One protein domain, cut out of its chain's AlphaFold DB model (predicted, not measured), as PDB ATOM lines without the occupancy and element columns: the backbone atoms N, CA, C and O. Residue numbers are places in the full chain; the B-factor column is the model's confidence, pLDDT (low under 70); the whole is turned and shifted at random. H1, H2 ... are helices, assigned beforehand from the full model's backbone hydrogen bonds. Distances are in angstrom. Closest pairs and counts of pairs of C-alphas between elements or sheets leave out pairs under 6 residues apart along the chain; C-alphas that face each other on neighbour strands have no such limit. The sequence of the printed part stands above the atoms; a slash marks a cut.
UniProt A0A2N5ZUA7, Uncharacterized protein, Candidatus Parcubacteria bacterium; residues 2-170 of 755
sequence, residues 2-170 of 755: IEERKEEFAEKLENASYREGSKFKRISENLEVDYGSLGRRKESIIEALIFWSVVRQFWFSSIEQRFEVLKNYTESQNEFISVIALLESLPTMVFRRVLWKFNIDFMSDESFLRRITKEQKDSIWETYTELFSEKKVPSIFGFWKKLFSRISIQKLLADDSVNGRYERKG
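Overview. This is residues 2 to 170 of the 755 residues of an uncharacterized protein of Candidatus Parcubacteria bacterium (UniProt A0A2N5ZUA7). A cluster of helices is built round H4, with H2, H3 and H7 packed about it and H5 beside H7. The long H1 crosses H2 at one end of the longest axis, and the small H8 and H9 lie toward the other end. The printed part has 169 residues and nine named helices, H1 to H9 in chain order, with no named strand: the class is all helix. It is compact, radius of gyration of the C-alphas 16.7 A, spanning 52 by 37 by 27 A.

Along the chain. H1, residues 2 to 29, begins with C-alpha 2 at (9.562, -6.932, -5.895), measures 38.1 A and has a kink of 48 degrees near residue 22. H2 is residues 39 to 57, 28.0 A; H3 63 to 73; H4 79 to 89; H5 92 to 102; H6 109 to 115; H7 118 to 133, 21.1 A; H8 144 to 147; H9 153 to 157, ending with C-alpha 157 at (13.474, -10.646, -22.765).

Arrangement. H2 and H4 are the hubs, touching at Ala 48 and Ile 81, their closest C-alphas, 4.9 A, at a shallow tilt of 19 degrees. H3 and H4 form a hairpin, closest C-alphas Phe 67 and Ser 89, 5.0 A. H7 touches H4 with residues 121 to 128 alone, closest C-alphas Leu 86 and Tyr 128, 6.4 A. H5 touches H7, Phe 102 to Gln 120, closest C-alphas, 6.3 A. H2 touches H1 with residues 46 to 54 alone, closest C-alphas Leu 13 and Val 54, 6.2 A, and H6 with residues 45 to 49 alone, closest C-alphas Ile 45 and Leu 113, 6.6 A. H8 touches no helix; H9 is near H5 and H7. Every O i to N i+4 pair is within hydrogen-bond range in H2, H4, H5, H6, H7 and H9, against 22 of 24 in H1 and 5 of 7 in H3; H8 is too short for such a pair.

Size, cuts and confidence. The C-alphas of Glu 29 and Ser 149, the two farthest apart, are 52.1 A apart. The printed part has no cut and no long link; residues 29 to 40 stand free. Mean pLDDT of the printed part is 76.8, with 44 residues under 70, among them 19 to 40 and 143 to 151.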
ATOM      1  N   ILE A   2       9.358  -5.495  -5.560       72.31
ATOM      2  CA  ILE A   2       9.562  -6.932  -5.895       72.31
ATOM      3  C   ILE A   2       9.342  -7.830  -4.666       72.31
ATOM      4  O   ILE A   2       8.586  -8.787  -4.763       72.31
ATOM      5  N   GLU A   3       9.927  -7.492  -3.513       74.62
ATOM      6  CA  GLU A   3       9.738  -8.263  -2.268       74.62
ATOM      7  C   GLU A   3       8.270  -8.294  -1.812       74.62
ATOM      8  O   GLU A   3       7.707  -9.357  -1.607       74.62
ATOM      9  N   GLU A   4       7.599  -7.146  -1.818       73.81
ATOM     10  CA  GLU A   4       6.152  -7.024  -1.560       73.81
ATOM     11  C   GLU A   4       5.291  -7.915  -2.481       73.81
ATOM     12  O   GLU A   4       4.281  -8.473  -2.069       73.81
ATOM     13  N   ARG A   5       5.713  -8.109  -3.736       75.50
ATOM     14  CA  ARG A   5       5.027  -9.001  -4.684       75.50
ATOM     15  C   ARG A   5       5.334 -10.472  -4.440       75.50
ATOM     16  O   ARG A   5       4.476 -11.304  -4.721       75.50
ATOM     17  N   LYS A   6       6.521 -10.800  -3.919       75.31
ATOM     18  CA  LYS A   6       6.834 -12.152  -3.438       75.31
ATOM     19  C   LYS A   6       5.961 -12.501  -2.232       75.31
ATOM     20  O   LYS A   6       5.419 -13.600  -2.198       75.31
ATOM     21  N   GLU A   7       5.779 -11.564  -1.303       78.44
ATOM     22  CA  GLU A   7       4.890 -11.722  -0.143       78.44
ATOM     23  C   GLU A   7       3.426 -11.898  -0.575       78.44
ATOM     24  O   GLU A   7       2.791 -12.871  -0.177       78.44
ATOM     25  N   GLU A   8       2.915 -11.052  -1.480       80.44
ATOM     26  CA  GLU A   8       1.551 -11.188  -2.026       80.44
ATOM     27  C   GLU A   8       1.344 -12.527  -2.757       80.44
ATOM     28  O   GLU A   8       0.285 -13.151  -2.659       80.44
ATOM     29  N   PHE A   9       2.346 -12.981  -3.518       77.50
ATOM     30  CA  PHE A   9       2.295 -14.272  -4.200       77.50
ATOM     31  C   PHE A   9       2.261 -15.432  -3.197       77.50
ATOM     32  O   PHE A   9       1.446 -16.342  -3.353       77.50
ATOM     33  N   ALA A  10       3.097 -15.385  -2.155       77.50
ATOM     34  CA  ALA A  10       3.122 -16.388  -1.094       77.50
ATOM     35  C   ALA A  10       1.788 -16.442  -0.332       77.50
ATOM     36  O   ALA A  10       1.239 -17.527  -0.149       77.50
ATOM     37  N   GLU A  11       1.212 -15.288   0.012       81.12
ATOM     38  CA  GLU A  11      -0.094 -15.191   0.672       81.12
ATOM     39  C   GLU A  11      -1.222 -15.751  -0.213       81.12
ATOM     40  O   GLU A  11      -2.099 -16.484   0.250       81.12
ATOM     41  N   LYS A  12      -1.206 -15.456  -1.521       79.50
ATOM     42  CA  LYS A  12      -2.165 -16.026  -2.482       79.50
ATOM     43  C   LYS A  12      -2.006 -17.532  -2.635       79.50
ATOM     44  O   LYS A  12      -3.015 -18.225  -2.743       79.50
ATOM     45  N   LEU A  13      -0.774 -18.034  -2.629       77.38
ATOM     46  CA  LEU A  13      -0.487 -19.463  -2.696       77.38
ATOM     47  C   LEU A  13      -0.979 -20.194  -1.441       77.38
ATOM     48  O   LEU A  13      -1.617 -21.239  -1.556       77.38
ATOM     49  N   GLU A  14      -0.759 -19.624  -0.258       77.06
ATOM     50  CA  GLU A  14      -1.252 -20.163   1.014       77.06
ATOM     51  C   GLU A  14      -2.790 -20.164   1.063       77.06
ATOM     52  O   GLU A  14      -3.416 -21.190   1.348       77.06
ATOM     53  N   ASN A  15      -3.420 -19.057   0.661       76.31
ATOM     54  CA  ASN A  15      -4.875 -18.943   0.565       76.31
ATOM     55  C   ASN A  15      -5.488 -19.899  -0.471       76.31
ATOM     56  O   ASN A  15      -6.565 -20.453  -0.237       76.31
ATOM     57  N   ALA A  16      -4.835 -20.096  -1.620       70.69
ATOM     58  CA  ALA A  16      -5.271 -21.043  -2.642       70.69
ATOM     59  C   ALA A  16      -5.119 -22.488  -2.160       70.69
ATOM     60  O   ALA A  16      -6.046 -23.274  -2.328       70.69
ATOM     61  N   SER A  17      -4.021 -22.820  -1.477       69.44
ATOM     62  CA  SER A  17      -3.840 -24.124  -0.832       69.44
ATOM     63  C   SER A  17      -4.973 -24.420   0.160       69.44
ATOM     64  O   SER A  17      -5.568 -25.499   0.134       69.44
ATOM     65  N   TYR A  18      -5.380 -23.420   0.952       70.25
ATOM     66  CA  TYR A  18      -6.494 -23.544   1.895       70.25
ATOM     67  C   TYR A  18      -7.873 -23.647   1.209       70.25
ATOM     68  O   TYR A  18      -8.681 -24.515   1.549       70.25
ATOM     69  N   ARG A  19      -8.167 -22.783   0.223       63.69
ATOM     70  CA  ARG A  19      -9.474 -22.731  -0.469       63.69
ATOM     71  C   ARG A  19      -9.648 -23.850  -1.494       63.69
ATOM     72  O   ARG A  19     -10.654 -24.564  -1.474       63.69
ATOM     73  N   GLU A  20      -8.689 -23.996  -2.402       60.09
ATOM     74  CA  GLU A  20      -8.718 -24.988  -3.477       60.09
ATOM     75  C   GLU A  20      -8.380 -26.393  -2.979       60.09
ATOM     76  O   GLU A  20      -8.821 -27.352  -3.606       60.09
ATOM     77  N   GLY A  21      -7.722 -26.543  -1.822       57.12
ATOM     78  CA  GLY A  21      -7.475 -27.847  -1.197       57.12
ATOM     79  C   GLY A  21      -8.750 -28.684  -1.032       57.12
ATOM     80  O   GLY A  21      -8.732 -29.887  -1.265       57.12
ATOM     81  N   SER A  22      -9.899 -28.056  -0.753       54.31
ATOM     82  CA  SER A  22     -11.206 -28.736  -0.678       54.31
ATOM     83  C   SER A  22     -11.781 -29.142  -2.050       54.31
ATOM     84  O   SER A  22     -12.397 -30.202  -2.186       54.31
ATOM     85  N   LYS A  23     -11.545 -28.334  -3.091       53.19
ATOM     86  CA  LYS A  23     -11.996 -28.568  -4.474       53.19
ATOM     87  C   LYS A  23     -11.130 -29.621  -5.169       53.19
ATOM     88  O   LYS A  23     -11.661 -30.498  -5.846       53.19
ATOM     89  N   PHE A  24      -9.818 -29.589  -4.943       51.94
ATOM     90  CA  PHE A  24      -8.877 -30.594  -5.428       51.94
ATOM     91  C   PHE A  24      -8.949 -31.907  -4.652       51.94
ATOM     92  O   PHE A  24      -8.655 -32.941  -5.236       51.94
ATOM     93  N   LYS A  25      -9.426 -31.911  -3.401       53.66
ATOM     94  CA  LYS A  25      -9.807 -33.146  -2.695       53.66
ATOM     95  C   LYS A  25     -10.987 -33.852  -3.379       53.66
ATOM     96  O   LYS A  25     -10.946 -35.056  -3.573       53.66
ATOM     97  N   ARG A  26     -11.971 -33.097  -3.886       50.00
ATOM     98  CA  ARG A  26     -13.032 -33.640  -4.762       50.00
ATOM     99  C   ARG A  26     -12.523 -34.099  -6.132       50.00
ATOM    100  O   ARG A  26     -13.000 -35.101  -6.647       50.00
ATOM    101  N   ILE A  27     -11.569 -33.384  -6.739       48.69
ATOM    102  CA  ILE A  27     -10.916 -33.833  -7.985       48.69
ATOM    103  C   ILE A  27     -10.105 -35.107  -7.718       48.69
ATOM    104  O   ILE A  27     -10.155 -36.029  -8.518       48.69
ATOM    105  N   SER A  28      -9.420 -35.210  -6.577       47.62
ATOM    106  CA  SER A  28      -8.642 -36.394  -6.212       47.62
ATOM    107  C   SER A  28      -9.517 -37.622  -5.944       47.62
ATOM    108  O   SER A  28      -9.075 -38.732  -6.251       47.62
ATOM    109  N   GLU A  29     -10.743 -37.416  -5.451       51.78
ATOM    110  CA  GLU A  29     -11.808 -38.418  -5.302       51.78
ATOM    111  C   GLU A  29     -12.459 -38.813  -6.648       51.78
ATOM    112  O   GLU A  29     -12.841 -39.966  -6.808       51.78
ATOM    113  N   ASN A  30     -12.519 -37.902  -7.634       44.69
ATOM    114  CA  ASN A  30     -13.099 -38.118  -8.976       44.69
ATOM    115  C   ASN A  30     -12.073 -38.435 -10.081       44.69
ATOM    116  O   ASN A  30     -12.422 -38.489 -11.260       44.69
ATOM    117  N   LEU A  31     -10.798 -38.619  -9.740       49.75
ATOM    118  CA  LEU A  31      -9.799 -39.073 -10.699       49.75
ATOM    119  C   LEU A  31     -10.076 -40.546 -11.040       49.75
ATOM    120  O   LEU A  31      -9.649 -41.433 -10.310       49.75
ATOM    121  N   GLU A  32     -10.768 -40.788 -12.157       42.91
ATOM    122  CA  GLU A  32     -11.225 -42.103 -12.659       42.91
ATOM    123  C   GLU A  32     -10.116 -43.139 -12.940       42.91
ATOM    124  O   GLU A  32     -10.399 -44.257 -13.366       42.91
ATOM    125  N   VAL A  33      -8.843 -42.811 -12.712       48.16
ATOM    126  CA  VAL A  33      -7.722 -43.703 -13.016       48.16
ATOM    127  C   VAL A  33      -7.130 -44.234 -11.717       48.16
ATOM    128  O   VAL A  33      -6.634 -43.467 -10.894       48.16
ATOM    129  N   ASP A  34      -7.173 -45.555 -11.552       42.16
ATOM    130  CA  ASP A  34      -6.565 -46.275 -10.435       42.16
ATOM    131  C   ASP A  34      -5.041 -46.041 -10.427       42.16
ATOM    132  O   ASP A  34      -4.284 -46.609 -11.218       42.16
ATOM    133  N   TYR A  35      -4.582 -45.139  -9.556       47.81
ATOM    134  CA  TYR A  35      -3.167 -44.854  -9.320       47.81
ATOM    135  C   TYR A  35      -2.560 -45.946  -8.428       47.81
ATOM    136  O   TYR A  35      -2.081 -45.672  -7.322       47.81
ATOM    137  N   GLY A  36      -2.579 -47.193  -8.900       42.28
ATOM    138  CA  GLY A  36      -1.895 -48.302  -8.245       42.28
ATOM    139  C   GLY A  36      -0.441 -47.927  -7.921       42.28
ATOM    140  O   GLY A  36       0.280 -47.417  -8.776       42.28
ATOM    141  N   SER A  37      -0.056 -48.115  -6.654       43.47
ATOM    142  CA  SER A  37       1.277 -47.891  -6.050       43.47
ATOM    143  C   SER A  37       1.918 -46.484  -6.122       43.47
ATOM    144  O   SER A  37       3.042 -46.317  -5.648       43.47
ATOM    145  N   LEU A  38       1.221 -45.435  -6.593       50.38
ATOM    146  CA  LEU A  38       1.792 -44.091  -6.849       50.38
ATOM    147  C   LEU A  38       1.242 -42.939  -5.972       50.38
ATOM    148  O   LEU A  38       1.250 -41.782  -6.397       50.38
ATOM    149  N   GLY A  39       0.811 -43.210  -4.735       59.50
ATOM    150  CA  GLY A  39       0.187 -42.211  -3.842       59.50
ATOM    151  C   GLY A  39       0.950 -40.879  -3.715       59.50
ATOM    152  O   GLY A  39       0.370 -39.819  -3.939       59.50
ATOM    153  N   ARG A  40       2.274 -40.921  -3.492       64.12
ATOM    154  CA  ARG A  40       3.106 -39.702  -3.373       64.12
ATOM    155  C   ARG A  40       3.166 -38.871  -4.658       64.12
ATOM    156  O   ARG A  40       3.221 -37.652  -4.600       64.12
ATOM    157  N   ARG A  41       3.136 -39.512  -5.833       74.56
ATOM    158  CA  ARG A  41       3.192 -38.801  -7.121       74.56
ATOM    159  C   ARG A  41       1.897 -38.030  -7.384       74.56
ATOM    160  O   ARG A  41       1.946 -36.950  -7.961       74.56
ATOM    161  N   LYS A  42       0.755 -38.569  -6.942       77.19
ATOM    162  CA  LYS A  42      -0.557 -37.913  -7.039       77.19
ATOM    163  C   LYS A  42      -0.608 -36.640  -6.187       77.19
ATOM    164  O   LYS A  42      -1.038 -35.607  -6.686       77.19
ATOM    165  N   GLU A  43      -0.113 -36.699  -4.951       80.31
ATOM    166  CA  GLU A  43      -0.014 -35.533  -4.057       80.31
ATOM    167  C   GLU A  43       0.879 -34.440  -4.658       80.31
ATOM    168  O   GLU A  43       0.444 -33.295  -4.773       80.31
ATOM    169  N   SER A  44       2.062 -34.803  -5.166       86.44
ATOM    170  CA  SER A  44       2.960 -33.842  -5.816       86.44
ATOM    171  C   SER A  44       2.344 -33.173  -7.051       86.44
ATOM    172  O   SER A  44       2.571 -31.985  -7.279       86.44
ATOM    173  N   ILE A  45       1.551 -33.900  -7.846       85.94
ATOM    174  CA  ILE A  45       0.830 -33.321  -8.990       85.94
ATOM    175  C   ILE A  45      -0.250 -32.343  -8.514       85.94
ATOM    176  O   ILE A  45      -0.381 -31.271  -9.094       85.94
ATOM    177  N   ILE A  46      -1.004 -32.668  -7.459       83.50
ATOM    178  CA  ILE A  46      -2.052 -31.782  -6.927       83.50
ATOM    179  C   ILE A  46      -1.450 -30.471  -6.413       83.50
ATOM    180  O   ILE A  46      -1.924 -29.399  -6.784       83.50
ATOM    181  N   GLU A  47      -0.383 -30.543  -5.616       85.38
ATOM    182  CA  GLU A  47       0.343 -29.353  -5.150       85.38
ATOM    183  C   GLU A  47       0.827 -28.492  -6.322       85.38
ATOM    184  O   GLU A  47       0.687 -27.269  -6.311       85.38
ATOM    185  N   ALA A  48       1.350 -29.135  -7.366       91.06
ATOM    186  CA  ALA A  48       1.810 -28.460  -8.568       91.06
ATOM    187  C   ALA A  48       0.668 -27.803  -9.360       91.06
ATOM    188  O   ALA A  48       0.848 -26.703  -9.875       91.06
ATOM    189  N   LEU A  49      -0.516 -28.418  -9.424       87.38
ATOM    190  CA  LEU A  49      -1.696 -27.822 -10.060       87.38
ATOM    191  C   LEU A  49      -2.198 -26.582  -9.313       87.38
ATOM    192  O   LEU A  49      -2.532 -25.592  -9.961       87.38
ATOM    193  N   ILE A  50      -2.204 -26.613  -7.976       83.38
ATOM    194  CA  ILE A  50      -2.540 -25.445  -7.142       83.38
ATOM    195  C   ILE A  50      -1.508 -24.337  -7.361       83.38
ATOM    196  O   ILE A  50      -1.861 -23.184  -7.590       83.38
ATOM    197  N   PHE A  51      -0.219 -24.678  -7.350       90.75
ATOM    198  CA  PHE A  51       0.833 -23.712  -7.649       90.75
ATOM    199  C   PHE A  51       0.622 -23.062  -9.023       90.75
ATOM    200  O   PHE A  51       0.649 -21.839  -9.153       90.75
ATOM    201  N   TRP A  52       0.341 -23.861 -10.051       90.88
ATOM    202  CA  TRP A  52       0.147 -23.356 -11.405       90.88
ATOM    203  C   TRP A  52      -1.099 -22.481 -11.558       90.88
ATOM    204  O   TRP A  52      -1.053 -21.481 -12.282       90.88
ATOM    205  N   SER A  53      -2.198 -22.822 -10.872       85.50
ATOM    206  CA  SER A  53      -3.428 -22.022 -10.882       85.50
ATOM    207  C   SER A  53      -3.153 -20.611 -10.354       85.50
ATOM    208  O   SER A  53      -3.560 -19.626 -10.978       85.50
ATOM    209  N   VAL A  54      -2.367 -20.509  -9.279       86.00
ATOM    210  CA  VAL A  54      -1.942 -19.236  -8.685       86.00
ATOM    211  C   VAL A  54      -1.027 -18.467  -9.631       86.00
ATOM    212  O   VAL A  54      -1.273 -17.286  -9.870       86.00
ATOM    213  N   VAL A  55      -0.029 -19.122 -10.240       87.94
ATOM    214  CA  VAL A  55       0.870 -18.481 -11.219       87.94
ATOM    215  C   VAL A  55       0.090 -17.852 -12.373       87.94
ATOM    216  O   VAL A  55       0.387 -16.727 -12.763       87.94
ATOM    217  N   ARG A  56      -0.936 -18.528 -12.897       83.44
ATOM    218  CA  ARG A  56      -1.743 -18.005 -14.014       83.44
ATOM    219  C   ARG A  56      -2.659 -16.848 -13.633       83.44
ATOM    220  O   ARG A  56      -2.938 -15.998 -14.473       83.44
ATOM    221  N   GLN A  57      -3.161 -16.836 -12.401       81.75
ATOM    222  CA  GLN A  57      -4.027 -15.764 -11.902       81.75
ATOM    223  C   GLN A  57      -3.229 -14.553 -11.410       81.75
ATOM    224  O   GLN A  57      -3.779 -13.456 -11.282       81.75
ATOM    225  N   PHE A  58      -1.942 -14.736 -11.115       81.81
ATOM    226  CA  PHE A  58      -1.090 -13.666 -10.635       81.81
ATOM    227  C   PHE A  58      -0.678 -12.737 -11.781       81.81
ATOM    228  O   PHE A  58      -0.092 -13.150 -12.779       81.81
ATOM    229  N   TRP A  59      -0.984 -11.448 -11.632       77.06
ATOM    230  CA  TRP A  59      -0.598 -10.438 -12.606       77.06
ATOM    231  C   TRP A  59       0.866 -10.037 -12.410       77.06
ATOM    232  O   TRP A  59       1.218  -9.421 -11.403       77.06
ATOM    233  N   PHE A  60       1.703 -10.338 -13.401       81.50
ATOM    234  CA  PHE A  60       3.089  -9.878 -13.460       81.50
ATOM    235  C   PHE A  60       3.181  -8.633 -14.343       81.50
ATOM    236  O   PHE A  60       2.686  -8.633 -15.466       81.50
ATOM    237  N   SER A  61       3.823  -7.575 -13.851       78.62
ATOM    238  CA  SER A  61       4.022  -6.320 -14.585       78.62
ATOM    239  C   SER A  61       5.202  -6.350 -15.559       78.62
ATOM    240  O   SER A  61       5.329  -5.427 -16.358       78.62
ATOM    241  N   SER A  62       6.095  -7.339 -15.444       81.12
ATOM    242  CA  SER A  62       7.174  -7.589 -16.406       81.12
ATOM    243  C   SER A  62       7.691  -9.030 -16.321       81.12
ATOM    244  O   SER A  62       7.444  -9.740 -15.336       81.12
ATOM    245  N   ILE A  63       8.471  -9.451 -17.324       82.31
ATOM    246  CA  ILE A  63       9.188 -10.736 -17.322       82.31
ATOM    247  C   ILE A  63      10.178 -10.828 -16.160       82.31
ATOM    248  O   ILE A  63      10.263 -11.874 -15.525       82.31
ATOM    249  N   GLU A  64      10.906  -9.754 -15.847       83.38
ATOM    250  CA  GLU A  64      11.881  -9.748 -14.749       83.38
ATOM    251  C   GLU A  64      11.202  -9.990 -13.404       83.38
ATOM    252  O   GLU A  64      11.706 -10.754 -12.584       83.38
ATOM    253  N   GLN A  65      10.031  -9.386 -13.187       84.38
ATOM    254  CA  GLN A  65       9.259  -9.629 -11.975       84.38
ATOM    255  C   GLN A  65       8.772 -11.079 -11.911       84.38
ATOM    256  O   GLN A  65       8.878 -11.706 -10.858       84.38
ATOM    257  N   ARG A  66       8.260 -11.620 -13.024       86.94
ATOM    258  CA  ARG A  66       7.832 -13.023 -13.102       86.94
ATOM    259  C   ARG A  66       8.980 -13.971 -12.772       86.94
ATOM    260  O   ARG A  66       8.815 -14.858 -11.943       86.94
ATOM    261  N   PHE A  67      10.143 -13.738 -13.369       87.06
ATOM    262  CA  PHE A  67      11.363 -14.489 -13.104       87.06
ATOM    263  C   PHE A  67      11.760 -14.423 -11.624       87.06
ATOM    264  O   PHE A  67      11.915 -15.465 -11.000       87.06
ATOM    265  N   GLU A  68      11.874 -13.230 -11.034       86.75
ATOM    266  CA  GLU A  68      12.313 -13.078  -9.637       86.75
ATOM    267  C   GLU A  68      11.349 -13.713  -8.624       86.75
ATOM    268  O   GLU A  68      11.790 -14.205  -7.585       86.75
ATOM    269  N   VAL A  69      10.044 -13.732  -8.911       87.69
ATOM    270  CA  VAL A  69       9.049 -14.410  -8.064       87.69
ATOM    271  C   VAL A  69       9.153 -15.932  -8.209       87.69
ATOM    272  O   VAL A  69       9.182 -16.647  -7.207       87.69
ATOM    273  N   LEU A  70       9.245 -16.444  -9.441       92.00
ATOM    274  CA  LEU A  70       9.256 -17.887  -9.708       92.00
ATOM    275  C   LEU A  70      10.602 -18.560  -9.414       92.00
ATOM    276  O   LEU A  70      10.633 -19.761  -9.151       92.00
ATOM    277  N   LYS A  71      11.704 -17.805  -9.398       91.19
ATOM    278  CA  LYS A  71      13.063 -18.301  -9.131       91.19
ATOM    279  C   LYS A  71      13.179 -19.075  -7.816       91.19
ATOM    280  O   LYS A  71      13.910 -20.053  -7.750       91.19
ATOM    281  N   ASN A  72      12.426 -18.697  -6.784       88.06
ATOM    282  CA  ASN A  72      12.440 -19.413  -5.501       88.06
ATOM    283  C   ASN A  72      11.863 -20.837  -5.598       88.06
ATOM    284  O   ASN A  72      12.119 -21.669  -4.732       88.06
ATOM    285  N   TYR A  73      11.096 -21.123  -6.649       92.88
ATOM    286  CA  TYR A  73      10.410 -22.394  -6.851       92.88
ATOM    287  C   TYR A  73      11.104 -23.287  -7.887       92.88
ATOM    288  O   TYR A  73      10.733 -24.453  -8.019       92.88
ATOM    289  N   THR A  74      12.138 -22.796  -8.587       90.38
ATOM    290  CA  THR A  74      12.870 -23.588  -9.596       90.38
ATOM    291  C   THR A  74      13.655 -24.748  -8.988       90.38
ATOM    292  O   THR A  74      13.924 -25.720  -9.683       90.38
ATOM    293  N   GLU A  75      13.977 -24.690  -7.695       89.00
ATOM    294  CA  GLU A  75      14.686 -25.744  -6.947       89.00
ATOM    295  C   GLU A  75      13.776 -26.448  -5.921       89.00
ATOM    296  O   GLU A  75      14.246 -27.018  -4.938       89.00
ATOM    297  N   SER A  76      12.454 -26.402  -6.126       90.50
ATOM    298  CA  SER A  76      11.492 -27.071  -5.243       90.50
ATOM    299  C   SER A  76      11.764 -28.576  -5.130       90.50
ATOM    300  O   SER A  76      12.073 -29.241  -6.120       90.50
ATOM    301  N   GLN A  77      11.563 -29.136  -3.931       86.62
ATOM    302  CA  GLN A  77      11.614 -30.588  -3.705       86.62
ATOM    303  C   GLN A  77      10.559 -31.340  -4.530       86.62
ATOM    304  O   GLN A  77      10.749 -32.507  -4.874       86.62
ATOM    305  N   ASN A  78       9.454 -30.671  -4.865       89.31
ATOM    306  CA  ASN A  78       8.455 -31.185  -5.785       89.31
ATOM    307  C   ASN A  78       8.878 -30.857  -7.227       89.31
ATOM    308  O   ASN A  78       8.785 -29.712  -7.680       89.31
ATOM    309  N   GLU A  79       9.315 -31.884  -7.960       89.81
ATOM    310  CA  GLU A  79       9.815 -31.744  -9.333       89.81
ATOM    311  C   GLU A  79       8.807 -31.093 -10.296       89.81
ATOM    312  O   GLU A  79       9.208 -30.401 -11.229       89.81
ATOM    313  N   PHE A  80       7.502 -31.267 -10.075       92.19
ATOM    314  CA  PHE A  80       6.473 -30.675 -10.928       92.19
ATOM    315  C   PHE A  80       6.362 -29.166 -10.711       92.19
ATOM    316  O   PHE A  80       6.226 -28.424 -11.683       92.19
ATOM    317  N   ILE A  81       6.499 -28.702  -9.463       93.44
ATOM    318  CA  ILE A  81       6.559 -27.270  -9.139       93.44
ATOM    319  C   ILE A  81       7.787 -26.635  -9.797       93.44
ATOM    320  O   ILE A  81       7.660 -25.591 -10.434       93.44
ATOM    321  N   SER A  82       8.947 -27.296  -9.710       93.75
ATOM    322  CA  SER A  82      10.177 -26.844 -10.375       93.75
ATOM    323  C   SER A  82       9.980 -26.691 -11.887       93.75
ATOM    324  O   SER A  82      10.252 -25.627 -12.444       93.75
ATOM    325  N   VAL A  83       9.411 -27.703 -12.552       93.50
ATOM    326  CA  VAL A  83       9.112 -27.663 -13.993       93.50
ATOM    327  C   VAL A  83       8.186 -26.503 -14.354       93.50
ATOM    328  O   VAL A  83       8.467 -25.783 -15.314       93.50
ATOM    329  N   ILE A  84       7.097 -26.305 -13.603       93.56
ATOM    330  CA  ILE A  84       6.156 -25.202 -13.845       93.56
ATOM    331  C   ILE A  84       6.865 -23.861 -13.673       93.56
ATOM    332  O   ILE A  84       6.737 -22.997 -14.536       93.56
ATOM    333  N   ALA A  85       7.644 -23.690 -12.603       94.31
ATOM    334  CA  ALA A  85       8.368 -22.454 -12.332       94.31
ATOM    335  C   ALA A  85       9.366 -22.116 -13.453       94.31
ATOM    336  O   ALA A  85       9.396 -20.979 -13.929       94.31
ATOM    337  N   LEU A  86      10.133 -23.103 -13.929       94.44
ATOM    338  CA  LEU A  86      11.078 -22.933 -15.038       94.44
ATOM    339  C   LEU A  86      10.360 -22.547 -16.329       94.44
ATOM    340  O   LEU A  86      10.750 -21.587 -16.992       94.44
ATOM    341  N   LEU A  87       9.301 -23.282 -16.676       91.50
ATOM    342  CA  LEU A  87       8.560 -23.069 -17.909       91.50
ATOM    343  C   LEU A  87       7.846 -21.709 -17.893       91.50
ATOM    344  O   LEU A  87       7.935 -20.954 -18.860       91.50
ATOM    345  N   GLU A  88       7.188 -21.352 -16.788       90.94
ATOM    346  CA  GLU A  88       6.455 -20.088 -16.664       90.94
ATOM    347  C   GLU A  88       7.361 -18.854 -16.591       90.94
ATOM    348  O   GLU A  88       6.958 -17.763 -17.001       90.94
ATOM    349  N   SER A  89       8.620 -19.032 -16.193       91.88
ATOM    350  CA  SER A  89       9.625 -17.967 -16.235       91.88
ATOM    351  C   SER A  89      10.059 -17.596 -17.658       91.88
ATOM    352  O   SER A  89      10.552 -16.492 -17.877       91.88
ATOM    353  N   LEU A  90       9.893 -18.483 -18.648       91.44
ATOM    354  CA  LEU A  90      10.338 -18.219 -20.020       91.44
ATOM    355  C   LEU A  90       9.475 -17.135 -20.702       91.44
ATOM    356  O   LEU A  90       8.247 -17.148 -20.554       91.44
ATOM    357  N   PRO A  91      10.063 -16.239 -21.521       89.31
ATOM    358  CA  PRO A  91       9.302 -15.358 -22.408       89.31
ATOM    359  C   PRO A  91       8.429 -16.157 -23.374       89.31
ATOM    360  O   PRO A  91       8.778 -17.287 -23.725       89.31
ATOM    361  N   THR A  92       7.321 -15.585 -23.841       85.62
ATOM    362  CA  THR A  92       6.321 -16.330 -24.625       85.62
ATOM    363  C   THR A  92       6.908 -16.949 -25.887       85.62
ATOM    364  O   THR A  92       6.713 -18.137 -26.123       85.62
ATOM    365  N   MET A  93       7.731 -16.226 -26.645       82.56
ATOM    366  CA  MET A  93       8.423 -16.772 -27.815       82.56
ATOM    367  C   MET A  93       9.283 -18.007 -27.496       82.56
ATOM    368  O   MET A  93       9.316 -18.968 -28.265       82.56
ATOM    369  N   VAL A  94       9.980 -17.997 -26.356       88.12
ATOM    370  CA  VAL A  94      10.842 -19.105 -25.916       88.12
ATOM    371  C   VAL A  94       9.987 -20.262 -25.409       88.12
ATOM    372  O   VAL A  94      10.196 -21.394 -25.833       88.12
ATOM    373  N   PHE A  95       8.982 -19.964 -24.584       88.12
ATOM    374  CA  PHE A  95       7.980 -20.910 -24.099       88.12
ATOM    375  C   PHE A  95       7.359 -21.684 -25.263       88.12
ATOM    376  O   PHE A  95       7.476 -22.905 -25.329       88.12
ATOM    377  N   ARG A  96       6.788 -20.977 -26.243       81.56
ATOM    378  CA  ARG A  96       6.142 -21.578 -27.417       81.56
ATOM    379  C   ARG A  96       7.112 -22.458 -28.194       81.56
ATOM    380  O   ARG A  96       6.771 -23.581 -28.566       81.56
ATOM    381  N   ARG A  97       8.353 -22.003 -28.388       81.06
ATOM    382  CA  ARG A  97       9.365 -22.781 -29.108       81.06
ATOM    383  C   ARG A  97       9.789 -24.046 -28.356       81.06
ATOM    384  O   ARG A  97      10.023 -25.058 -29.013       81.06
ATOM    385  N   VAL A  98       9.853 -24.021 -27.022       85.06
ATOM    386  CA  VAL A  98      10.083 -25.218 -26.187       85.06
ATOM    387  C   VAL A  98       8.985 -26.246 -26.437       85.06
ATOM    388  O   VAL A  98       9.290 -27.403 -26.729       85.06
ATOM    389  N   LEU A  99       7.719 -25.814 -26.434       80.38
ATOM    390  CA  LEU A  99       6.597 -26.710 -26.719       80.38
ATOM    391  C   LEU A  99       6.711 -27.328 -28.108       80.38
ATOM    392  O   LEU A  99       6.547 -28.541 -28.281       80.38
ATOM    393  N   TRP A 100       7.041 -26.499 -29.105       74.94
ATOM    394  CA  TRP A 100       7.201 -26.926 -30.489       74.94
ATOM    395  C   TRP A 100       8.359 -27.898 -30.695       74.94
ATOM    396  O   TRP A 100       8.154 -28.945 -31.299       74.94
ATOM    397  N   LYS A 101       9.539 -27.611 -30.153       77.12
ATOM    398  CA  LYS A 101      10.738 -28.425 -30.375       77.12
ATOM    399  C   LYS A 101      10.692 -29.771 -29.652       77.12
ATOM    400  O   LYS A 101      11.113 -30.770 -30.225       77.12
ATOM    401  N   PHE A 102      10.191 -29.797 -28.417       76.31
ATOM    402  CA  PHE A 102      10.239 -30.986 -27.554       76.31
ATOM    403  C   PHE A 102       8.918 -31.742 -27.466       76.31
ATOM    404  O   PHE A 102       8.775 -32.663 -26.664       76.31
ATOM    405  N   ASN A 103       7.955 -31.369 -28.307       71.44
ATOM    406  CA  ASN A 103       6.679 -32.057 -28.397       71.44
ATOM    407  C   ASN A 103       5.906 -32.142 -27.076       71.44
ATOM    408  O   ASN A 103       5.421 -33.201 -26.689       71.44
ATOM    409  N   ILE A 104       5.811 -31.000 -26.399       76.19
ATOM    410  CA  ILE A 104       5.044 -30.842 -25.164       76.19
ATOM    411  C   ILE A 104       3.646 -30.328 -25.528       76.19
ATOM    412  O   ILE A 104       3.531 -29.348 -26.267       76.19
ATOM    413  N   ASP A 105       2.606 -30.980 -25.006       67.38
ATOM    414  CA  ASP A 105       1.199 -30.629 -25.234       67.38
ATOM    415  C   ASP A 105       0.457 -30.323 -23.917       67.38
ATOM    416  O   ASP A 105       0.747 -30.918 -22.876       67.38
ATOM    417  N   PHE A 106      -0.518 -29.409 -23.985       65.88
ATOM    418  CA  PHE A 106      -1.415 -29.027 -22.889       65.88
ATOM    419  C   PHE A 106      -2.853 -29.414 -23.245       65.88
ATOM    420  O   PHE A 106      -3.662 -28.587 -23.671       65.88
ATOM    421  N   MET A 107      -3.187 -30.689 -23.045       59.78
ATOM    422  CA  MET A 107      -4.578 -31.156 -23.085       59.78
ATOM    423  C   MET A 107      -5.356 -30.611 -21.872       59.78
ATOM    424  O   MET A 107      -6.449 -30.060 -21.994       59.78
ATOM    425  N   SER A 108      -4.716 -30.715 -20.708       71.25
ATOM    426  CA  SER A 108      -5.011 -30.046 -19.444       71.25
ATOM    427  C   SER A 108      -3.700 -29.931 -18.663       71.25
ATOM    428  O   SER A 108      -2.741 -30.659 -18.949       71.25
ATOM    429  N   ASP A 109      -3.655 -29.054 -17.664       82.06
ATOM    430  CA  ASP A 109      -2.481 -28.897 -16.798       82.06
ATOM    431  C   ASP A 109      -2.108 -30.228 -16.117       82.06
ATOM    432  O   ASP A 109      -0.940 -30.600 -16.041       82.06
ATOM    433  N   GLU A 110      -3.107 -31.020 -15.718       78.56
ATOM    434  CA  GLU A 110      -2.888 -32.340 -15.119       78.56
ATOM    435  C   GLU A 110      -2.297 -33.337 -16.124       78.56
ATOM    436  O   GLU A 110      -1.336 -34.044 -15.813       78.56
ATOM    437  N   SER A 111      -2.849 -33.389 -17.341       73.38
ATOM    438  CA  SER A 111      -2.379 -34.311 -18.381       73.38
ATOM    439  C   SER A 111      -0.914 -34.036 -18.734       73.38
ATOM    440  O   SER A 111      -0.122 -34.974 -18.856       73.38
ATOM    441  N   PHE A 112      -0.523 -32.758 -18.791       82.94
ATOM    442  CA  PHE A 112       0.869 -32.347 -18.965       82.94
ATOM    443  C   PHE A 112       1.771 -32.894 -17.847       82.94
ATOM    444  O   PHE A 112       2.743 -33.596 -18.134       82.94
ATOM    445  N   LEU A 113       1.432 -32.649 -16.576       85.00
ATOM    446  CA  LEU A 113       2.254 -33.093 -15.440       85.00
ATOM    447  C   LEU A 113       2.365 -34.621 -15.353       85.00
ATOM    448  O   LEU A 113       3.396 -35.158 -14.950       85.00
ATOM    449  N   ARG A 114       1.331 -35.349 -15.784       76.94
ATOM    450  CA  ARG A 114       1.356 -36.817 -15.828       76.94
ATOM    451  C   ARG A 114       2.281 -37.367 -16.910       76.94
ATOM    452  O   ARG A 114       2.926 -38.392 -16.678       76.94
ATOM    453  N   ARG A 115       2.317 -36.720 -18.079       75.00
ATOM    454  CA  ARG A 115       2.965 -37.236 -19.297       75.00
ATOM    455  C   ARG A 115       4.365 -36.668 -19.546       75.00
ATOM    456  O   ARG A 115       5.090 -37.246 -20.351       75.00
ATOM    457  N   ILE A 116       4.759 -35.584 -18.871       82.81
ATOM    458  CA  ILE A 116       6.068 -34.963 -19.097       82.81
ATOM    459  C   ILE A 116       7.222 -35.933 -18.792       82.81
ATOM    460  O   ILE A 116       7.338 -36.488 -17.694       82.81
ATOM    461  N   THR A 117       8.091 -36.137 -19.782       83.75
ATOM    462  CA  THR A 117       9.236 -37.051 -19.683       83.75
ATOM    463  C   THR A 117      10.443 -36.369 -19.042       83.75
ATOM    464  O   THR A 117      10.560 -35.145 -19.038       83.75
ATOM    465  N   LYS A 118      11.389 -37.158 -18.517       84.94
ATOM    466  CA  LYS A 118      12.637 -36.622 -17.952       84.94
ATOM    467  C   LYS A 118      13.424 -35.789 -18.973       84.94
ATOM    468  O   LYS A 118      13.847 -34.688 -18.657       84.94
ATOM    469  N   GLU A 119      13.530 -36.265 -20.210       81.81
ATOM    470  CA  GLU A 119      14.219 -35.557 -21.299       81.81
ATOM    471  C   GLU A 119      13.592 -34.185 -21.589       81.81
ATOM    472  O   GLU A 119      14.303 -33.208 -21.832       81.81
ATOM    473  N   GLN A 120      12.259 -34.085 -21.527       86.38
ATOM    474  CA  GLN A 120      11.547 -32.814 -21.679       86.38
ATOM    475  C   GLN A 120      11.827 -31.871 -20.503       86.38
ATOM    476  O   GLN A 120      12.053 -30.683 -20.733       86.38
ATOM    477  N   LYS A 121      11.868 -32.384 -19.264       90.44
ATOM    478  CA  LYS A 121      12.237 -31.599 -18.073       90.44
ATOM    479  C   LYS A 121      13.659 -31.046 -18.184       90.44
ATOM    480  O   LYS A 121      13.852 -29.840 -18.038       90.44
ATOM    481  N   ASP A 122      14.622 -31.902 -18.518       91.25
ATOM    482  CA  ASP A 122      16.033 -31.530 -18.676       91.25
ATOM    483  C   ASP A 122      16.200 -30.472 -19.782       91.25
ATOM    484  O   ASP A 122      16.932 -29.497 -19.627       91.25
ATOM    485  N   SER A 123      15.437 -30.594 -20.873       89.19
ATOM    486  CA  SER A 123      15.439 -29.629 -21.978       89.19
ATOM    487  C   SER A 123      14.850 -28.261 -21.601       89.19
ATOM    488  O   SER A 123      15.324 -27.222 -22.074       89.19
ATOM    489  N   ILE A 124      13.810 -28.235 -20.757       93.25
ATOM    490  CA  ILE A 124      13.248 -26.993 -20.199       93.25
ATOM    491  C   ILE A 124      14.286 -26.324 -19.294       93.25
ATOM    492  O   ILE A 124      14.527 -25.122 -19.430       93.25
ATOM    493  N   TRP A 125      14.930 -27.103 -18.422       94.38
ATOM    494  CA  TRP A 125      15.985 -26.628 -17.527       94.38
ATOM    495  C   TRP A 125      17.166 -26.027 -18.294       94.38
ATOM    496  O   TRP A 125      17.616 -24.921 -17.981       94.38
ATOM    497  N   GLU A 126      17.651 -26.729 -19.322       94.06
ATOM    498  CA  GLU A 126      18.727 -26.242 -20.183       94.06
ATOM    499  C   GLU A 126      18.310 -24.915 -20.820       94.06
ATOM    500  O   GLU A 126      18.964 -23.903 -20.599       94.06
ATOM    501  N   THR A 127      17.156 -24.871 -21.493       93.94
ATOM    502  CA  THR A 127      16.643 -23.648 -22.139       93.94
ATOM    503  C   THR A 127      16.582 -22.457 -21.179       93.94
ATOM    504  O   THR A 127      16.973 -21.343 -21.540       93.94
ATOM    505  N   TYR A 128      16.092 -22.685 -19.961       93.69
ATOM    506  CA  TYR A 128      16.027 -21.677 -18.909       93.69
ATOM    507  C   TYR A 128      17.423 -21.180 -18.510       93.69
ATOM    508  O   TYR A 128      17.674 -19.972 -18.489       93.69
ATOM    509  N   THR A 129      18.349 -22.108 -18.263       92.69
ATOM    510  CA  THR A 129      19.736 -21.814 -17.875       92.69
ATOM    511  C   THR A 129      20.458 -21.021 -18.961       92.69
ATOM    512  O   THR A 129      21.116 -20.022 -18.673       92.69
ATOM    513  N   GLU A 130      20.281 -21.406 -20.224       93.31
ATOM    514  CA  GLU A 130      20.867 -20.707 -21.362       93.31
ATOM    515  C   GLU A 130      20.388 -19.248 -21.439       93.31
ATOM    516  O   GLU A 130      21.192 -18.339 -21.658       93.31
ATOM    517  N   LEU A 131      19.089 -19.008 -21.231       91.62
ATOM    518  CA  LEU A 131      18.505 -17.674 -21.358       91.62
ATOM    519  C   LEU A 131      18.866 -16.752 -20.187       91.62
ATOM    520  O   LEU A 131      19.289 -15.617 -20.417       91.62
ATOM    521  N   PHE A 132      18.678 -17.217 -18.950       89.44
ATOM    522  CA  PHE A 132      18.760 -16.367 -17.758       89.44
ATOM    523  C   PHE A 132      20.127 -16.415 -17.072       89.44
ATOM    524  O   PHE A 132      20.660 -15.363 -16.711       89.44
ATOM    525  N   SER A 133      20.724 -17.602 -16.931       87.88
ATOM    526  CA  SER A 133      22.007 -17.775 -16.232       87.88
ATOM    527  C   SER A 133      23.191 -17.466 -17.147       87.88
ATOM    528  O   SER A 133      24.052 -16.655 -16.811       87.88
ATOM    529  N   GLU A 134      23.221 -18.070 -18.334       89.06
ATOM    530  CA  GLU A 134      24.318 -17.906 -19.296       89.06
ATOM    531  C   GLU A 134      24.154 -16.675 -20.195       89.06
ATOM    532  O   GLU A 134      25.092 -16.292 -20.897       89.06
ATOM    533  N   LYS A 135      22.969 -16.048 -20.186       88.31
ATOM    534  CA  LYS A 135      22.625 -14.883 -21.014       88.31
ATOM    535  C   LYS A 135      22.975 -15.109 -22.488       88.31
ATOM    536  O   LYS A 135      23.590 -14.255 -23.128       88.31
ATOM    537  N   LYS A 136      22.588 -16.261 -23.042       88.00
ATOM    538  CA  LYS A 136      22.772 -16.609 -24.458       88.00
ATOM    539  C   LYS A 136      21.430 -16.912 -25.125       88.00
ATOM    540  O   LYS A 136      20.470 -17.320 -24.487       88.00
ATOM    541  N   VAL A 137      21.357 -16.716 -26.446       86.00
ATOM    542  CA  VAL A 137      20.178 -17.140 -27.226       86.00
ATOM    543  C   VAL A 137      20.059 -18.666 -27.134       86.00
ATOM    544  O   VAL A 137      21.005 -19.330 -27.589       86.00
ATOM    545  N   PRO A 138      18.933 -19.201 -26.625       88.94
ATOM    546  CA  PRO A 138      18.773 -20.630 -26.400       88.94
ATOM    547  C   PRO A 138      18.952 -21.492 -27.657       88.94
ATOM    548  O   PRO A 138      18.551 -21.127 -28.770       88.94
ATOM    549  N   SER A 139      19.521 -22.678 -27.477       85.12
ATOM    550  CA  SER A 139      19.778 -23.693 -28.501       85.12
ATOM    551  C   SER A 139      18.490 -24.252 -29.121       85.12
ATOM    552  O   SER A 139      18.512 -24.810 -30.227       85.12
ATOM    553  N   ILE A 140      17.332 -24.042 -28.482       83.88
ATOM    554  CA  ILE A 140      16.011 -24.377 -29.039       83.88
ATOM    555  C   ILE A 140      15.723 -23.681 -30.376       83.88
ATOM    556  O   ILE A 140      14.961 -24.199 -31.191       83.88
ATOM    557  N   PHE A 141      16.380 -22.553 -30.647       77.12
ATOM    558  CA  PHE A 141      16.263 -21.860 -31.926       77.12
ATOM    559  C   PHE A 141      17.146 -22.478 -33.024       77.12
ATOM    560  O   PHE A 141      16.851 -22.305 -34.203       77.12
ATOM    561  N   GLY A 142      18.196 -23.242 -32.698       75.25
ATOM    562  CA  GLY A 142      18.999 -23.992 -33.676       75.25
ATOM    563  C   GLY A 142      19.411 -23.177 -34.914       75.25
ATOM    564  O   GLY A 142      20.075 -22.144 -34.807       75.25
ATOM    565  N   PHE A 143      19.003 -23.629 -36.105       62.75
ATOM    566  CA  PHE A 143      19.271 -22.957 -37.384       62.75
ATOM    567  C   PHE A 143      18.553 -21.599 -37.542       62.75
ATOM    568  O   PHE A 143      19.065 -20.724 -38.241       62.75
ATOM    569  N   TRP A 144      17.441 -21.355 -36.834       57.19
ATOM    570  CA  TRP A 144      16.738 -20.060 -36.837       57.19
ATOM    571  C   TRP A 144      17.605 -18.923 -36.318       57.19
ATOM    572  O   TRP A 144      17.535 -17.813 -36.841       57.19
ATOM    573  N   LYS A 145      18.500 -19.225 -35.370       63.19
ATOM    574  CA  LYS A 145      19.528 -18.294 -34.892       63.19
ATOM    575  C   LYS A 145      20.416 -17.778 -36.033       63.19
ATOM    576  O   LYS A 145      20.894 -16.652 -35.967       63.19
ATOM    577  N   LYS A 146      20.643 -18.595 -37.072       60.12
ATOM    578  CA  LYS A 146      21.457 -18.244 -38.248       60.12
ATOM    579  C   LYS A 146      20.639 -17.555 -39.342       60.12
ATOM    580  O   LYS A 146      21.143 -16.621 -39.955       60.12
ATOM    581  N   LEU A 147      19.405 -18.004 -39.591       49.53
ATOM    582  CA  LEU A 147      18.570 -17.475 -40.680       49.53
ATOM    583  C   LEU A 147      17.925 -16.121 -40.331       49.53
ATOM    584  O   LEU A 147      17.759 -15.265 -41.196       49.53
ATOM    585  N   PHE A 148      17.605 -15.906 -39.054       53.59
ATOM    586  CA  PHE A 148      17.021 -14.672 -38.544       53.59
ATOM    587  C   PHE A 148      18.017 -14.019 -37.595       53.59
ATOM    588  O   PHE A 148      17.878 -14.093 -36.376       53.59
ATOM    589  N   SER A 149      18.981 -13.285 -38.156       50.56
ATOM    590  CA  SER A 149      19.935 -12.418 -37.433       50.56
ATOM    591  C   SER A 149      19.281 -11.336 -36.543       50.56
ATOM    592  O   SER A 149      19.962 -10.475 -35.997       50.56
ATOM    593  N   ARG A 150      17.951 -11.372 -36.389       56.66
ATOM    594  CA  ARG A 150      17.099 -10.468 -35.609       56.66
ATOM    595  C   ARG A 150      16.621 -11.049 -34.271       56.66
ATOM    596  O   ARG A 150      15.871 -10.360 -33.581       56.66
ATOM    597  N   ILE A 151      16.977 -12.286 -33.915       68.19
ATOM    598  CA  ILE A 151      16.659 -12.860 -32.595       68.19
ATOM    599  C   ILE A 151      17.826 -12.551 -31.647       68.19
ATOM    600  O   ILE A 151      18.830 -13.260 -31.632       68.19
ATOM    601  N   SER A 152      17.711 -11.454 -30.895       79.25
ATOM    602  CA  SER A 152      18.650 -11.077 -29.832       79.25
ATOM    603  C   SER A 152      18.065 -11.397 -28.456       79.25
ATOM    604  O   SER A 152      16.847 -11.451 -28.294       79.25
ATOM    605  N   ILE A 153      18.926 -11.565 -27.449       83.25
ATOM    606  CA  ILE A 153      18.498 -11.796 -26.056       83.25
ATOM    607  C   ILE A 153      17.598 -10.658 -25.572       83.25
ATOM    608  O   ILE A 153      16.542 -10.913 -25.016       83.25
ATOM    609  N   GLN A 154      17.969  -9.409 -25.862       83.44
ATOM    610  CA  GLN A 154      17.174  -8.227 -25.507       83.44
ATOM    611  C   GLN A 154      15.756  -8.301 -26.080       83.44
ATOM    612  O   GLN A 154      14.798  -7.976 -25.393       83.44
ATOM    613  N   LYS A 155      15.613  -8.770 -27.324       81.56
ATOM    614  CA  LYS A 155      14.302  -8.929 -27.954       81.56
ATOM    615  C   LYS A 155      13.496 -10.070 -27.334       81.56
ATOM    616  O   LYS A 155      12.284  -9.945 -27.232       81.56
ATOM    617  N   LEU A 156      14.155 -11.163 -26.947       84.50
ATOM    618  CA  LEU A 156      13.503 -12.277 -26.254       84.50
ATOM    619  C   LEU A 156      13.021 -11.862 -24.860       84.50
ATOM    620  O   LEU A 156      11.905 -12.192 -24.493       84.50
ATOM    621  N   LEU A 157      13.834 -11.119 -24.106       83.81
ATOM    622  CA  LEU A 157      13.474 -10.646 -22.765       83.81
ATOM    623  C   LEU A 157      12.422  -9.525 -22.791       83.81
ATOM    624  O   LEU A 157      11.682  -9.375 -21.830       83.81
ATOM    625  N   ALA A 158      12.314  -8.777 -23.892       79.19
ATOM    626  CA  ALA A 158      11.287  -7.750 -24.076       79.19
ATOM    627  C   ALA A 158       9.911  -8.300 -24.519       79.19
ATOM    628  O   ALA A 158       8.971  -7.520 -24.675       79.19
ATOM    629  N   ASP A 159       9.777  -9.606 -24.776       73.94
ATOM    630  CA  ASP A 159       8.525 -10.225 -25.235       73.94
ATOM    631  C   ASP A 159       7.577 -10.564 -24.073       73.94
ATOM    632  O   ASP A 159       7.505 -11.708 -23.631       73.94
ATOM    633  N   ASP A 160       6.816  -9.577 -23.598       66.12
ATOM    634  CA  ASP A 160       5.855  -9.750 -22.495       66.12
ATOM    635  C   ASP A 160       4.430 -10.124 -22.961       66.12
ATOM    636  O   ASP A 160       3.436  -9.934 -22.257       66.12
ATOM    637  N   SER A 161       4.282 -10.640 -24.186       65.00
ATOM    638  CA  SER A 161       2.959 -11.000 -24.702       65.00
ATOM    639  C   SER A 161       2.440 -12.281 -24.033       65.00
ATOM    640  O   SER A 161       2.832 -13.386 -24.381       65.00
ATOM    641  N   VAL A 162       1.545 -12.179 -23.045       62.91
ATOM    642  CA  VAL A 162       0.914 -13.370 -22.418       62.91
ATOM    643  C   VAL A 162      -0.109 -14.033 -23.360       62.91
ATOM    644  O   VAL A 162      -0.397 -15.226 -23.252       62.91
ATOM    645  N   ASN A 163      -0.623 -13.278 -24.335       59.19
ATOM    646  CA  ASN A 163      -1.597 -13.756 -25.315       59.19
ATOM    647  C   ASN A 163      -1.002 -14.847 -26.218       59.19
ATOM    648  O   ASN A 163       0.084 -14.687 -26.768       59.19
ATOM    649  N   GLY A 164      -1.731 -15.951 -26.389       63.84
ATOM    650  CA  GLY A 164      -1.324 -17.072 -27.246       63.84
ATOM    651  C   GLY A 164      -0.364 -18.080 -26.596       63.84
ATOM    652  O   GLY A 164      -0.114 -19.137 -27.172       63.84
ATOM    653  N   ARG A 165       0.135 -17.820 -25.372       75.38
ATOM    654  CA  ARG A 165       1.089 -18.694 -24.656       75.38
ATOM    655  C   ARG A 165       0.593 -20.145 -24.574       75.38
ATOM    656  O   ARG A 165       1.312 -21.058 -24.976       75.38
ATOM    657  N   TYR A 166      -0.659 -20.343 -24.162       72.31
ATOM    658  CA  TYR A 166      -1.277 -21.661 -23.951       72.31
ATOM    659  C   TYR A 166      -2.088 -22.190 -25.141       72.31
ATOM    660  O   TYR A 166      -2.896 -23.102 -24.974       72.31
ATOM    661  N   GLU A 167      -1.926 -21.630 -26.343       68.12
ATOM    662  CA  GLU A 167      -2.593 -22.199 -27.516       68.12
ATOM    663  C   GLU A 167      -2.147 -23.649 -27.744       68.12
ATOM    664  O   GLU A 167      -0.971 -23.988 -27.602       68.12
ATOM    665  N   ARG A 168      -3.085 -24.519 -28.113       59.09
ATOM    666  CA  ARG A 168      -2.782 -25.939 -28.311       59.09
ATOM    667  C   ARG A 168      -1.811 -26.140 -29.466       59.09
ATOM    668  O   ARG A 168      -1.880 -25.460 -30.490       59.09
ATOM    669  N   LYS A 169      -0.933 -27.123 -29.303       56.47
ATOM    670  CA  LYS A 169      -0.014 -27.589 -30.334       56.47
ATOM    671  C   LYS A 169      -0.496 -28.950 -30.849       56.47
ATOM    672  O   LYS A 169      -1.106 -29.707 -30.109       56.47
ATOM    673  N   GLY A 170      -0.200 -29.300 -32.104       53.47
ATOM    674  CA  GLY A 170      -0.316 -30.696 -32.542       53.47
ATOM    675  C   GLY A 170       0.600 -31.614 -31.718       53.47
ATOM    676  O   GLY A 170       1.793 -31.328 -31.592       53.47
TER     677      GLY A 170